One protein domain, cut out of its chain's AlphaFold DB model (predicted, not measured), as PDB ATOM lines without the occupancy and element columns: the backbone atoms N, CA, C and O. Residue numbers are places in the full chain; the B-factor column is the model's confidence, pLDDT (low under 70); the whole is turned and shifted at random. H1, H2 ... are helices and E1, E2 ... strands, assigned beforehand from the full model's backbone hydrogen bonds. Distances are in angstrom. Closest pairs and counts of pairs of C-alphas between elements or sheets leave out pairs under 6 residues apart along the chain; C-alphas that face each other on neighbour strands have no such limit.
ATOM      1  N   ARG A   8      45.699 -26.737  14.543       93.44
ATOM      2  CA  ARG A   8      47.078 -26.318  14.839       93.44
ATOM      3  C   ARG A   8      48.026 -27.503  14.929       93.44
ATOM      4  O   ARG A   8      47.713 -28.501  15.579       93.44
ATOM      5  N   LEU A   9      49.189 -27.357  14.301       94.06
ATOM      6  CA  LEU A   9      50.282 -28.319  14.392       94.06
ATOM      7  C   LEU A   9      50.907 -28.247  15.790       94.06
ATOM      8  O   LEU A   9      51.196 -27.158  16.283       94.06
ATOM      9  N   LEU A  10      51.127 -29.402  16.411       93.25
ATOM     10  CA  LEU A  10      51.960 -29.547  17.597       93.25
ATOM     11  C   LEU A  10      53.331 -30.085  17.186       93.25
ATOM     12  O   LEU A  10      53.464 -31.230  16.751       93.25
ATOM     13  N   GLU A  11      54.346 -29.242  17.333       92.44
ATOM     14  CA  GLU A  11      55.744 -29.582  17.069       92.44
ATOM     15  C   GLU A  11      56.343 -30.418  18.213       92.44
ATOM     16  O   GLU A  11      55.853 -30.396  19.345       92.44
ATOM     17  N   GLY A  12      57.419 -31.160  17.934       90.62
ATOM     18  CA  GLY A  12      58.142 -31.944  18.945       90.62
ATOM     19  C   GLY A  12      57.806 -33.442  18.989       90.62
ATOM     20  O   GLY A  12      58.375 -34.176  19.802       90.62
ATOM     21  N   LEU A  13      56.865 -33.916  18.160       91.44
ATOM     22  CA  LEU A  13      56.505 -35.337  18.111       91.44
ATOM     23  C   LEU A  13      57.687 -36.229  17.669       91.44
ATOM     24  O   LEU A  13      57.923 -37.242  18.334       91.44
ATOM     25  N   PRO A  14      58.446 -35.909  16.599       88.62
ATOM     26  CA  PRO A  14      59.592 -36.724  16.197       88.62
ATOM     27  C   PRO A  14      60.637 -36.883  17.305       88.62
ATOM     28  O   PRO A  14      61.068 -38.002  17.582       88.62
ATOM     29  N   GLU A  15      60.988 -35.794  17.985       88.75
ATOM     30  CA  GLU A  15      61.952 -35.761  19.086       88.75
ATOM     31  C   GLU A  15      61.476 -36.628  20.253       88.75
ATOM     32  O   GLU A  15      62.244 -37.417  20.806       88.75
ATOM     33  N   HIS A  16      60.188 -36.540  20.592       90.69
ATOM     34  CA  HIS A  16      59.597 -37.368  21.633       90.69
ATOM     35  C   HIS A  16      59.656 -38.863  21.298       90.69
ATOM     36  O   HIS A  16      60.017 -39.671  22.156       90.69
ATOM     37  N   LEU A  17      59.330 -39.254  20.062       88.69
ATOM     38  CA  LEU A  17      59.348 -40.661  19.652       88.69
ATOM     39  C   LEU A  17      60.773 -41.226  19.615       88.69
ATOM     40  O   LEU A  17      60.981 -42.370  20.022       88.69
ATOM     41  N   GLN A  18      61.757 -40.425  19.195       85.44
ATOM     42  CA  GLN A  18      63.182 -40.782  19.242       85.44
ATOM     43  C   GLN A  18      63.681 -40.972  20.680       85.44
ATOM     44  O   GLN A  18      64.393 -41.932  20.963       85.44
ATOM     45  N   ALA A  19      63.248 -40.112  21.605       85.38
ATOM     46  CA  ALA A  19      63.620 -40.204  23.015       85.38
ATOM     47  C   ALA A  19      62.965 -41.383  23.764       85.38
ATOM     48  O   ALA A  19      63.447 -41.761  24.829       85.38
ATOM     49  N   THR A  20      61.871 -41.954  23.247       84.94
ATOM     50  CA  THR A  20      61.057 -42.943  23.979       84.94
ATOM     51  C   THR A  20      61.095 -44.346  23.382       84.94
ATOM     52  O   THR A  20      61.420 -45.301  24.083       84.94
ATOM     53  N   ILE A  21      60.753 -44.498  22.100       84.38
ATOM     54  CA  ILE A  21      60.464 -45.809  21.492       84.38
ATOM     55  C   ILE A  21      61.288 -46.110  20.234       84.38
ATOM     56  O   ILE A  21      61.399 -47.272  19.848       84.38
ATOM     57  N   ARG A  28      65.116 -46.764   8.586       56.72
ATOM     58  CA  ARG A  28      63.966 -47.432   7.987       56.72
ATOM     59  C   ARG A  28      63.458 -46.520   6.877       56.72
ATOM     60  O   ARG A  28      62.668 -45.620   7.127       56.72
ATOM     61  N   THR A  29      63.968 -46.738   5.667       56.47
ATOM     62  CA  THR A  29      63.456 -46.150   4.413       56.47
ATOM     63  C   THR A  29      62.148 -46.803   3.952       56.47
ATOM     64  O   THR A  29      61.579 -46.415   2.939       56.47
ATOM     65  N   VAL A  30      61.670 -47.797   4.703       62.12
ATOM     66  CA  VAL A  30      60.475 -48.595   4.436       62.12
ATOM     67  C   VAL A  30      59.506 -48.526   5.612       62.12
ATOM     68  O   VAL A  30      59.914 -48.320   6.760       62.12
ATOM     69  N   ARG A  31      58.216 -48.729   5.314       72.94
ATOM     70  CA  ARG A  31      57.134 -48.805   6.301       72.94
ATOM     71  C   ARG A  31      57.520 -49.744   7.458       72.94
ATOM     72  O   ARG A  31      57.961 -50.866   7.197       72.94
ATOM     73  N   PRO A  32      57.356 -49.325   8.725       74.50
ATOM     74  CA  PRO A  32      57.641 -50.189   9.862       74.50
ATOM     75  C   PRO A  32      56.716 -51.414   9.884       74.50
ATOM     76  O   PRO A  32      55.588 -51.388   9.389       74.50
ATOM     77  N   ASP A  33      57.185 -52.486  10.514       81.00
ATOM     78  CA  ASP A  33      56.366 -53.649  10.828       81.00
ATOM     79  C   ASP A  33      55.185 -53.258  11.736       81.00
ATOM     80  O   ASP A  33      55.267 -52.313  12.525       81.00
ATOM     81  N   LYS A  34      54.065 -53.989  11.641       83.44
ATOM     82  CA  LYS A  34      52.830 -53.643  12.367       83.44
ATOM     83  C   LYS A  34      52.979 -53.469  13.877       83.44
ATOM     84  O   LYS A  34      52.385 -52.523  14.397       83.44
ATOM     85  N   PRO A  35      53.764 -54.293  14.591       87.62
ATOM     86  CA  PRO A  35      54.006 -54.078  16.012       87.62
ATOM     87  C   PRO A  35      54.639 -52.715  16.316       87.62
ATOM     88  O   PRO A  35      54.202 -52.031  17.243       87.62
ATOM     89  N   LEU A  36      55.634 -52.294  15.528       84.12
ATOM     90  CA  LEU A  36      56.270 -50.990  15.703       84.12
ATOM     91  C   LEU A  36      55.341 -49.846  15.283       84.12
ATOM     92  O   LEU A  36      55.235 -48.857  16.006       84.12
ATOM     93  N   GLU A  37      54.631 -49.993  14.160       85.56
ATOM     94  CA  GLU A  37      53.647 -49.011  13.683       85.56
ATOM     95  C   GLU A  37      52.575 -48.729  14.751       85.56
ATOM     96  O   GLU A  37      52.224 -47.575  14.998       85.56
ATOM     97  N   ASN A  38      52.076 -49.774  15.420       88.38
ATOM     98  CA  ASN A  38      51.086 -49.642  16.489       88.38
ATOM     99  C   ASN A  38      51.658 -48.947  17.722       88.38
ATOM    100  O   ASN A  38      51.041 -48.012  18.221       88.38
ATOM    101  N   ARG A  39      52.859 -49.337  18.164       88.75
ATOM    102  CA  ARG A  39      53.510 -48.734  19.336       88.75
ATOM    103  C   ARG A  39      53.794 -47.246  19.134       88.75
ATOM    104  O   ARG A  39      53.604 -46.443  20.046       88.75
ATOM    105  N   VAL A  40      54.211 -46.875  17.924       88.62
ATOM    106  CA  VAL A  40      54.395 -45.474  17.530       88.62
ATOM    107  C   VAL A  40      53.062 -44.741  17.509       88.62
ATOM    108  O   VAL A  40      52.977 -43.645  18.053       88.62
ATOM    109  N   GLY A  41      52.019 -45.366  16.961       89.69
ATOM    110  CA  GLY A  41      50.671 -44.808  16.956       89.69
ATOM    111  C   GLY A  41      50.127 -44.516  18.354       89.69
ATOM    112  O   GLY A  41      49.625 -43.424  18.597       89.69
ATOM    113  N   GLU A  42      50.253 -45.464  19.279       92.12
ATOM    114  CA  GLU A  42      49.787 -45.313  20.662       92.12
ATOM    115  C   GLU A  42      50.563 -44.223  21.409       92.12
ATOM    116  O   GLU A  42      49.956 -43.350  22.031       92.12
ATOM    117  N   THR A  43      51.894 -44.218  21.282       92.94
ATOM    118  CA  THR A  43      52.760 -43.222  21.933       92.94
ATOM    119  C   THR A  43      52.497 -41.816  21.390       92.94
ATOM    120  O   THR A  43      52.351 -40.870  22.159       92.94
ATOM    121  N   ALA A  44      52.363 -41.675  20.068       92.62
ATOM    122  CA  ALA A  44      52.067 -40.398  19.429       92.62
ATOM    123  C   ALA A  44      50.691 -39.852  19.828       92.62
ATOM    124  O   ALA A  44      50.557 -38.660  20.104       92.62
ATOM    125  N   LEU A  45      49.670 -40.714  19.897       92.31
ATOM    126  CA  LEU A  45      48.333 -40.310  20.330       92.31
ATOM    127  C   LEU A  45      48.311 -39.888  21.800       92.31
ATOM    128  O   LEU A  45      47.683 -38.879  22.115       92.31
ATOM    129  N   ALA A  46      48.994 -40.615  22.688       93.62
ATOM    130  CA  ALA A  46      49.114 -40.226  24.093       93.62
ATOM    131  C   ALA A  46      49.786 -38.849  24.227       93.62
ATOM    132  O   ALA A  46      49.209 -37.936  24.817       93.62
ATOM    133  N   TRP A  47      50.935 -38.669  23.569       95.19
ATOM    134  CA  TRP A  47      51.675 -37.407  23.538       95.19
ATOM    135  C   TRP A  47      50.838 -36.232  23.017       95.19
ATOM    136  O   TRP A  47      50.884 -35.133  23.584       95.19
ATOM    137  N   LEU A  48      50.069 -36.465  21.946       94.69
ATOM    138  CA  LEU A  48      49.203 -35.465  21.326       94.69
ATOM    139  C   LEU A  48      48.072 -35.065  22.277       94.69
ATOM    140  O   LEU A  48      47.833 -33.875  22.472       94.69
ATOM    141  N   ARG A  49      47.396 -36.048  22.886       94.06
ATOM    142  CA  ARG A  49      46.290 -35.807  23.823       94.06
ATOM    143  C   ARG A  49      46.755 -34.993  25.020       94.06
ATOM    144  O   ARG A  49      46.134 -33.981  25.316       94.06
ATOM    145  N   GLU A  50      47.863 -35.375  25.651       94.69
ATOM    146  CA  GLU A  50      48.415 -34.667  26.815       94.69
ATOM    147  C   GLU A  50      48.633 -33.170  26.558       94.69
ATOM    148  O   GLU A  50      48.339 -32.344  27.417       94.69
ATOM    149  N   ARG A  51      49.111 -32.807  25.362       94.31
ATOM    150  CA  ARG A  51      49.404 -31.410  24.989       94.31
ATOM    151  C   ARG A  51      48.191 -30.634  24.498       94.31
ATOM    152  O   ARG A  51      48.164 -29.408  24.585       94.31
ATOM    153  N   ALA A  52      47.207 -31.341  23.965       91.75
ATOM    154  CA  ALA A  52      45.993 -30.751  23.429       91.75
ATOM    155  C   ALA A  52      44.892 -30.557  24.487       91.75
ATOM    156  O   ALA A  52      43.918 -29.850  24.227       91.75
ATOM    157  N   ILE A  53      45.027 -31.147  25.683       89.06
ATOM    158  CA  ILE A  53      44.106 -30.908  26.806       89.06
ATOM    159  C   ILE A  53      43.999 -29.404  27.093       89.06
ATOM    160  O   ILE A  53      44.994 -28.689  27.191       89.06
ATOM    161  N   GLY A  54      42.760 -28.925  27.231       85.38
ATOM    162  CA  GLY A  54      42.455 -27.524  27.529       85.38
ATOM    163  C   GLY A  54      42.580 -26.565  26.341       85.38
ATOM    164  O   GLY A  54      42.270 -25.385  26.495       85.38
ATOM    165  N   GLN A  55      42.990 -27.038  25.158       88.81
ATOM    166  CA  GLN A  55      43.066 -26.193  23.969       88.81
ATOM    167  C   GLN A  55      41.673 -25.973  23.347       88.81
ATOM    168  O   GLN A  55      40.854 -26.890  23.320       88.81
ATOM    169  N   PRO A  56      41.381 -24.778  22.804       87.19
ATOM    170  CA  PRO A  56      40.108 -24.493  22.137       87.19
ATOM    171  C   PRO A  56      40.086 -24.892  20.647       87.19
ATOM    172  O   PRO A  56      39.155 -24.530  19.931       87.19
ATOM    173  N   TYR A  57      41.111 -25.597  20.163       90.12
ATOM    174  CA  TYR A  57      41.315 -25.943  18.755       90.12
ATOM    175  C   TYR A  57      41.650 -27.426  18.587       90.12
ATOM    176  O   TYR A  57      41.993 -28.116  19.546       90.12
ATOM    177  N   ILE A  58      41.560 -27.916  17.352       92.44
ATOM    178  CA  ILE A  58      41.996 -29.269  17.007       92.44
ATOM    179  C   ILE A  58      43.512 -29.259  16.877       92.44
ATOM    180  O   ILE A  58      44.077 -28.473  16.116       92.44
ATOM    181  N   SER A  59      44.175 -30.138  17.612       95.25
ATOM    182  CA  SER A  59      45.618 -30.319  17.520       95.25
ATOM    183  C   SER A  59      45.927 -31.468  16.581       95.25
ATOM    184  O   SER A  59      45.303 -32.525  16.679       95.25
ATOM    185  N   PHE A  60      46.908 -31.295  15.706       95.81
ATOM    186  CA  PHE A  60      47.428 -32.383  14.888       95.81
ATOM    187  C   PHE A  60      48.944 -32.462  14.987       95.81
ATOM    188  O   PHE A  60      49.612 -31.486  15.313       95.81
ATOM    189  N   ALA A  61      49.483 -33.642  14.729       94.88
ATOM    190  CA  ALA A  61      50.907 -33.891  14.603       94.88
ATOM    191  C   ALA A  61      51.107 -35.010  13.587       94.88
ATOM    192  O   ALA A  61      50.204 -35.811  13.337       94.88
ATOM    193  N   PHE A  62      52.290 -35.092  13.001       91.88
ATOM    194  CA  PHE A  62      52.621 -36.161  12.075       91.88
ATOM    195  C   PHE A  62      54.027 -36.673  12.347       91.88
ATOM    196  O   PHE A  62      54.873 -35.974  12.904       91.88
ATOM    197  N   TYR A  63      54.269 -37.913  11.947       89.06
ATOM    198  CA  TYR A  63      55.588 -38.519  11.985       89.06
ATOM    199  C   TYR A  63      55.894 -39.170  10.638       89.06
ATOM    200  O   TYR A  63      55.040 -39.863  10.084       89.06
ATOM    201  N   LYS A  64      57.110 -38.953  10.128       86.75
ATOM    202  CA  LYS A  64      57.606 -39.476   8.849       86.75
ATOM    203  C   LYS A  64      58.782 -40.426   9.090       86.75
ATOM    204  O   LYS A  64      59.606 -40.181   9.972       86.75
ATOM    205  N   TRP A  65      58.860 -41.512   8.322       80.38
ATOM    206  CA  TRP A  65      59.975 -42.465   8.362       80.38
ATOM    207  C   TRP A  65      60.845 -42.375   7.101       80.38
ATOM    208  O   TRP A  65      60.307 -42.548   6.006       80.38
ATOM    209  N   PRO A  66      62.179 -42.214   7.239       73.06
ATOM    210  CA  PRO A  66      62.900 -41.742   8.429       73.06
ATOM    211  C   PRO A  66      62.589 -40.252   8.707       73.06
ATOM    212  O   PRO A  66      62.208 -39.538   7.784       73.06
ATOM    213  N   PRO A  67      62.773 -39.745   9.942       68.75
ATOM    214  CA  PRO A  67      62.375 -38.376  10.289       68.75
ATOM    215  C   PRO A  67      63.190 -37.301   9.551       68.75
ATOM    216  O   PRO A  67      62.669 -36.225   9.290       68.75
ATOM    217  N   ASN A  68      64.442 -37.612   9.182       67.06
ATOM    218  CA  ASN A  68      65.394 -36.692   8.547       67.06
ATOM    219  C   ASN A  68      65.959 -37.256   7.227       67.06
ATOM    220  O   ASN A  68      67.171 -37.281   7.018       67.06
ATOM    221  N   GLY A  69      65.102 -37.772   6.346       65.25
ATOM    222  CA  GLY A  69      65.509 -38.294   5.038       65.25
ATOM    223  C   GLY A  69      64.356 -38.293   4.035       65.25
ATOM    224  O   GLY A  69      63.283 -37.791   4.368       65.25
ATOM    225  N   PRO A  70      64.552 -38.834   2.818       63.94
ATOM    226  CA  PRO A  70      63.464 -38.984   1.858       63.94
ATOM    227  C   PRO A  70      62.438 -39.958   2.445       63.94
ATOM    228  O   PRO A  70      62.673 -41.165   2.516       63.94
ATOM    229  N   ALA A  71      61.348 -39.408   2.976       68.88
ATOM    230  CA  ALA A  71      60.327 -40.177   3.655       68.88
ATOM    231  C   ALA A  71      59.301 -40.667   2.644       68.88
ATOM    232  O   ALA A  71      58.652 -39.883   1.963       68.88
ATOM    233  N   HIS A  72      59.123 -41.980   2.584       75.69
ATOM    234  CA  HIS A  72      58.103 -42.586   1.734       75.69
ATOM    235  C   HIS A  72      56.819 -42.873   2.509       75.69
ATOM    236  O   HIS A  72      55.773 -43.036   1.907       75.69
ATOM    237  N   TYR A  73      56.866 -42.925   3.842       82.69
ATOM    238  CA  TYR A  73      55.720 -43.294   4.669       82.69
ATOM    239  C   TYR A  73      55.634 -42.431   5.926       82.69
ATOM    240  O   TYR A  73      56.644 -42.148   6.577       82.69
ATOM    241  N   GLY A  74      54.415 -42.069   6.311       86.69
ATOM    242  CA  GLY A  74      54.132 -41.331   7.529       86.69
ATOM    243  C   GLY A  74      52.793 -41.695   8.164       86.69
ATOM    244  O   GLY A  74      51.962 -42.413   7.608       86.69
ATOM    245  N   LEU A  75      52.599 -41.202   9.382       89.50
ATOM    246  CA  LEU A  75      51.341 -41.273  10.119       89.50
ATOM    247  C   LEU A  75      50.947 -39.859  10.540       89.50
ATOM    248  O   LEU A  75      51.742 -39.156  11.165       89.50
ATOM    249  N   LEU A  76      49.720 -39.465  10.208       92.88
ATOM    250  CA  LEU A  76      49.090 -38.235  10.669       92.88
ATOM    251  C   LEU A  76      48.159 -38.555  11.839       92.88
ATOM    252  O   LEU A  76      47.405 -39.530  11.796       92.88
ATOM    253  N   TYR A  77      48.197 -37.715  12.866       94.75
ATOM    254  CA  TYR A  77      47.372 -37.813  14.060       94.75
ATOM    255  C   TYR A  77      46.664 -36.491  14.300       94.75
ATOM    256  O   TYR A  77      47.282 -35.435  14.187       94.75
ATOM    257  N   ALA A  78      45.400 -36.537  14.702       95.00
ATOM    258  CA  ALA A  78      44.707 -35.363  15.210       95.00
ATOM    259  C   ALA A  78      43.841 -35.696  16.417       95.00
ATOM    260  O   ALA A  78      43.392 -36.830  16.595       95.00
ATOM    261  N   TYR A  79      43.615 -34.694  17.255       94.94
ATOM    262  CA  TYR A  79      42.803 -34.799  18.449       94.94
ATOM    263  C   TYR A  79      41.984 -33.533  18.650       94.94
ATOM    264  O   TYR A  79      42.486 -32.414  18.536       94.94
ATOM    265  N   ASN A  80      40.713 -33.733  18.974       92.50
ATOM    266  CA  ASN A  80      39.821 -32.668  19.377       92.50
ATOM    267  C   ASN A  80      39.509 -32.783  20.875       92.50
ATOM    268  O   ASN A  80      38.764 -33.690  21.259       92.50
ATOM    269  N   PRO A  81      40.007 -31.850  21.704       90.12
ATOM    270  CA  PRO A  81      39.775 -31.869  23.147       90.12
ATOM    271  C   PRO A  81      38.318 -31.585  23.538       90.12
ATOM    272  O   PRO A  81      37.896 -31.975  24.620       90.12
ATOM    273  N   ILE A  82      37.526 -30.943  22.671       87.12
ATOM    274  CA  ILE A  82      36.117 -30.615  22.949       87.12
ATOM    275  C   ILE A  82      35.231 -31.861  22.833       87.12
ATOM    276  O   ILE A  82      34.277 -32.019  23.589       87.12
ATOM    277  N   THR A  83      35.522 -32.737  21.867       88.06
ATOM    278  CA  THR A  83      34.704 -33.932  21.583       88.06
ATOM    279  C   THR A  83      35.350 -35.240  22.038       88.06
ATOM    280  O   THR A  83      34.740 -36.296  21.880       88.06
ATOM    281  N   ASP A  84      36.571 -35.173  22.577       89.50
ATOM    282  CA  ASP A  84      37.432 -36.310  22.927       89.50
ATOM    283  C   ASP A  84      37.561 -37.342  21.793       89.50
ATOM    284  O   ASP A  84      37.454 -38.556  21.972       89.50
ATOM    285  N   ARG A  85      37.763 -36.849  20.570       91.25
ATOM    286  CA  ARG A  85      37.887 -37.688  19.374       91.25
ATOM    287  C   ARG A  85      39.285 -37.600  18.797       91.25
ATOM    288  O   ARG A  85      39.844 -36.515  18.657       91.25
ATOM    289  N   THR A  86      39.806 -38.752  18.391       93.12
ATOM    290  CA  THR A  86      41.096 -38.894  17.717       93.12
ATOM    291  C   THR A  86      40.917 -39.277  16.254       93.12
ATOM    292  O   THR A  86      39.956 -39.952  15.883       93.12
ATOM    293  N   PHE A  87      41.896 -38.905  15.446       91.44
ATOM    294  CA  PHE A  87      42.064 -39.305  14.060       91.44
ATOM    295  C   PHE A  87      43.479 -39.833  13.872       91.44
ATOM    296  O   PHE A  87      44.427 -39.301  14.451       91.44
ATOM    297  N   ARG A  88      43.604 -40.895  13.080       91.81
ATOM    298  CA  ARG A  88      44.879 -41.475  12.677       91.81
ATOM    299  C   ARG A  88      44.758 -41.889  11.224       91.81
ATOM    300  O   ARG A  88      43.853 -42.653  10.894       91.81
ATOM    301  N   LEU A  89      45.692 -41.440  10.397       89.94
ATOM    302  CA  LEU A  89      45.723 -41.785   8.985       89.94
ATOM    303  C   LEU A  89      47.158 -42.075   8.537       89.94
ATOM    304  O   LEU A  89      48.033 -41.224   8.709       89.94
ATOM    305  N   PRO A  90      47.432 -43.268   7.987       88.56
ATOM    306  CA  PRO A  90      48.674 -43.513   7.278       88.56
ATOM    307  C   PRO A  90      48.693 -42.792   5.937       88.56
ATOM    308  O   PRO A  90      47.709 -42.837   5.200       88.56
ATOM    309  N   PHE A  91      49.832 -42.180   5.627       87.31
ATOM    310  CA  PHE A  91      50.064 -41.507   4.359       87.31
ATOM    311  C   PHE A  91      51.432 -41.867   3.764       87.31
ATOM    312  O   PHE A  91      52.305 -42.397   4.457       87.31
ATOM    313  N   SER A  92      51.621 -41.580   2.481       83.44
ATOM    314  CA  SER A  92      52.866 -41.768   1.736       83.44
ATOM    315  C   SER A  92      53.086 -40.594   0.778       83.44
ATOM    316  O   SER A  92      52.143 -40.104   0.165       83.44
ATOM    317  N   GLU A  93      54.325 -40.113   0.660       76.94
ATOM    318  CA  GLU A  93      54.678 -39.024  -0.275       76.94
ATOM    319  C   GLU A  93      54.966 -39.533  -1.690       76.94
ATOM    320  O   GLU A  93      54.997 -38.758  -2.641       76.94
ATOM    321  N   THR A  94      55.179 -40.840  -1.843       70.19
ATOM    322  CA  THR A  94      55.566 -41.463  -3.115       70.19
ATOM    323  C   THR A  94      54.696 -42.668  -3.446       70.19
ATOM    324  O   THR A  94      55.184 -43.619  -4.056       70.19
ATOM    325  N   ALA A  95      53.451 -42.691  -2.965       56.88
ATOM    326  CA  ALA A  95      52.568 -43.836  -3.139       56.88
ATOM    327  C   ALA A  95      52.458 -44.194  -4.629       56.88
ATOM    328  O   ALA A  95      52.036 -43.379  -5.447       56.88
ATOM    329  N   GLY A  96      52.858 -45.420  -4.976       52.69
ATOM    330  CA  GLY A  96      52.413 -46.055  -6.211       52.69
ATOM    331  C   GLY A  96      50.975 -46.541  -6.033       52.69
ATOM    332  O   GLY A  96      50.560 -46.844  -4.916       52.69
ATOM    333  N   GLU A  97      50.233 -46.654  -7.134       49.38
ATOM    334  CA  GLU A  97      48.796 -46.990  -7.199       49.38
ATOM    335  C   GLU A  97      48.376 -48.302  -6.487       49.38
ATOM    336  O   GLU A  97      47.192 -48.618  -6.409       49.38
ATOM    337  N   THR A  98      49.322 -49.094  -5.972       54.38
ATOM    338  CA  THR A  98      49.107 -50.429  -5.395       54.38
ATOM    339  C   THR A  98      48.999 -50.470  -3.868       54.38
ATOM    340  O   THR A  98      48.662 -51.522  -3.320       54.38
ATOM    341  N   GLU A  99      49.253 -49.369  -3.156       58.78
ATOM    342  CA  GLU A  99      49.109 -49.315  -1.699       58.78
ATOM    343  C   GLU A  99      47.818 -48.575  -1.298       58.78
ATOM    344  O   GLU A  99      47.627 -47.419  -1.652       58.78
ATOM    345  N   ASN A 100      46.937 -49.217  -0.513       68.56
ATOM    346  CA  ASN A 100      45.753 -48.578   0.099       68.56
ATOM    347  C   ASN A 100      46.173 -47.602   1.220       68.56
ATOM    348  O   ASN A 100      45.949 -47.862   2.408       68.56
ATOM    349  N   ILE A 101      46.866 -46.525   0.863       77.00
ATOM    350  CA  ILE A 101      47.425 -45.520   1.772       77.00
ATOM    351  C   ILE A 101      47.198 -44.146   1.134       77.00
ATOM    352  O   ILE A 101      47.319 -44.013  -0.078       77.00
ATOM    353  N   ALA A 102      46.867 -43.136   1.938       81.69
ATOM    354  CA  ALA A 102      46.644 -41.787   1.429       81.69
ATOM    355  C   ALA A 102      47.952 -41.149   0.925       81.69
ATOM    356  O   ALA A 102      49.021 -41.364   1.496       81.69
ATOM    357  N   SER A 103      47.873 -40.306  -0.094       85.81
ATOM    358  CA  SER A 103      48.887 -39.286  -0.368       85.81
ATOM    359  C   SER A 103      48.915 -38.228   0.746       85.81
ATOM    360  O   SER A 103      48.014 -38.163   1.587       85.81
ATOM    361  N   TRP A 104      49.950 -37.381   0.781       84.00
ATOM    362  CA  TRP A 104      49.986 -36.258   1.728       84.00
ATOM    363  C   TRP A 104      48.792 -35.309   1.544       84.00
ATOM    364  O   TRP A 104      48.134 -34.967   2.525       84.00
ATOM    365  N   ASP A 105      48.462 -34.962   0.299       85.81
ATOM    366  CA  ASP A 105      47.336 -34.075  -0.011       85.81
ATOM    367  C   ASP A 105      46.001 -34.681   0.448       85.81
ATOM    368  O   ASP A 105      45.187 -34.012   1.087       85.81
ATOM    369  N   GLU A 106      45.787 -35.976   0.205       88.62
ATOM    370  CA  GLU A 106      44.611 -36.693   0.716       88.62
ATOM    371  C   GLU A 106      44.584 -36.724   2.246       88.62
ATOM    372  O   GLU A 106      43.520 -36.589   2.852       88.62
ATOM    373  N   ALA A 107      45.743 -36.857   2.894       88.25
ATOM    374  CA  ALA A 107      45.822 -36.850   4.346       88.25
ATOM    375  C   ALA A 107      45.481 -35.488   4.957       88.25
ATOM    376  O   ALA A 107      44.794 -35.431   5.984       88.25
ATOM    377  N   GLU A 108      45.900 -34.396   4.318       88.50
ATOM    378  CA  GLU A 108      45.466 -33.053   4.692       88.50
ATOM    379  C   GLU A 108      43.958 -32.880   4.480       88.50
ATOM    380  O   GLU A 108      43.275 -32.368   5.371       88.50
ATOM    381  N   ILE A 109      43.402 -33.336   3.353       90.44
ATOM    382  CA  ILE A 109      41.954 -33.275   3.093       90.44
ATOM    383  C   ILE A 109      41.178 -34.019   4.187       90.44
ATOM    384  O   ILE A 109      40.241 -33.465   4.767       90.44
ATOM    385  N   GLU A 110      41.585 -35.239   4.529       91.69
ATOM    386  CA  GLU A 110      40.938 -36.037   5.573       91.69
ATOM    387  C   GLU A 110      41.048 -35.394   6.964       91.69
ATOM    388  O   GLU A 110      40.086 -35.432   7.738       91.69
ATOM    389  N   LEU A 111      42.164 -34.724   7.278       92.56
ATOM    390  CA  LEU A 111      42.299 -33.926   8.502       92.56
ATOM    391  C   LEU A 111      41.267 -32.786   8.555       92.56
ATOM    392  O   LEU A 111      40.615 -32.573   9.584       92.56
ATOM    393  N   HIS A 112      41.078 -32.068   7.448       90.31
ATOM    394  CA  HIS A 112      40.076 -31.006   7.364       90.31
ATOM    395  C   HIS A 112      38.648 -31.567   7.454       90.31
ATOM    396  O   HIS A 112      37.808 -31.009   8.165       90.31
ATOM    397  N   LEU A 113      38.366 -32.700   6.803       90.31
ATOM    398  CA  LEU A 113      37.073 -33.383   6.897       90.31
ATOM    399  C   LEU A 113      36.780 -33.863   8.322       90.31
ATOM    400  O   LEU A 113      35.649 -33.731   8.798       90.31
ATOM    401  N   PHE A 114      37.785 -34.389   9.022       90.56
ATOM    402  CA  PHE A 114      37.690 -34.734  10.438       90.56
ATOM    403  C   PHE A 114      37.287 -33.519  11.281       90.56
ATOM    404  O   PHE A 114      36.347 -33.606  12.077       90.56
ATOM    405  N   ALA A 115      37.933 -32.374  11.059       86.69
ATOM    406  CA  ALA A 115      37.625 -31.142  11.772       86.69
ATOM    407  C   ALA A 115      36.196 -30.641  11.497       86.69
ATOM    408  O   ALA A 115      35.459 -30.304  12.429       86.69
ATOM    409  N   LEU A 116      35.765 -30.667  10.233       86.88
ATOM    410  CA  LEU A 116      34.410 -30.284   9.823       86.88
ATOM    411  C   LEU A 116      33.333 -31.168  10.469       86.88
ATOM    412  O   LEU A 116      32.355 -30.649  11.013       86.88
ATOM    413  N   LYS A 117      33.528 -32.495  10.476       85.44
ATOM    414  CA  LYS A 117      32.591 -33.462  11.083       85.44
ATOM    415  C   LYS A 117      32.362 -33.212  12.574       85.44
ATOM    416  O   LYS A 117      31.307 -33.558  13.099       85.44
ATOM    417  N   GLN A 118      33.338 -32.632  13.260       77.12
ATOM    418  CA  GLN A 118      33.259 -32.360  14.696       77.12
ATOM    419  C   GLN A 118      32.734 -30.972  15.025       77.12
ATOM    420  O   GLN A 118      32.257 -30.739  16.132       77.12
ATOM    421  N   PHE A 119      32.803 -30.059  14.063       70.94
ATOM    422  CA  PHE A 119      32.231 -28.733  14.182       70.94
ATOM    423  C   PHE A 119      30.707 -28.735  13.977       70.94
ATOM    424  O   PHE A 119      29.996 -27.932  14.579       70.94
ATOM    425  N   GLY A 120      30.197 -29.651  13.146       56.50
ATOM    426  CA  GLY A 120      28.797 -29.708  12.733       56.50
ATOM    427  C   GLY A 120      28.036 -30.939  13.223       56.50
ATOM    428  O   GLY A 120      27.778 -31.858  12.453       56.50
TER     429      GLY A 120
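Overview. This is residues 8 to 21 and 28 to 120 of the 125 residues of an uncharacterized protein of Sphingobium sp (UniProt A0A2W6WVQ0). A three-stranded sheet lies between helices in three layers, H2 and short H1 on one face and H3 on the other. The 107 printed residues include named elements H1, H2, E1, E2, E3, H3, class mixed. The antiparallel sheet, order E1, E2, E3, is a meander, each strand the antiparallel neighbour of the one before. It is compact, radius of gyration of the C-alphas 13.7 A, spanning 36 by 32 by 22 A.

Arrangement. Start at E2, residues 73 to 80: it forms hairpins with E1, residues 58 to 65 (N 61 to O 77, 2.9 A), and E3, residues 85 to 92 (N 76 to O 89, 2.9 A), within hydrogen-bond range. H2, residues 34 to 52, runs slantwise to the strands, height over the sheet 9.1 A; its closest C-alpha pair with E2 is Arg 49 and Tyr 79, 6.5 A. On the opposite face H3, residues 104 to 119, runs along the strands; its closest C-alpha pair with E3 is Trp 104 and Phe 91, 5.9 A. H1, residues 13 to 20, touches H2 residues 40 to 48 alone, at a steep tilt of 64 degrees, closest C-alphas Leu 13 and Ala 44, 6.9 A. Every helix O i to N i+4 pair is within range.

Along the chain. Find C-alpha 13 at (56.505, -35.337, 18.111), where H1 begins; H2 runs 26.3 A, and H3, 23.0 A, ends at C-alpha 119 (32.231, -28.733, 14.182).

Size, cuts and confidence. Residues 22 to 27 are not printed, C-alphas 21 and 28 being 14.0 A apart; E3 to H3 is a long link, and pLDDT is under 70 at residues 28 to 30, 67 to 71, 95 to 100 and 120.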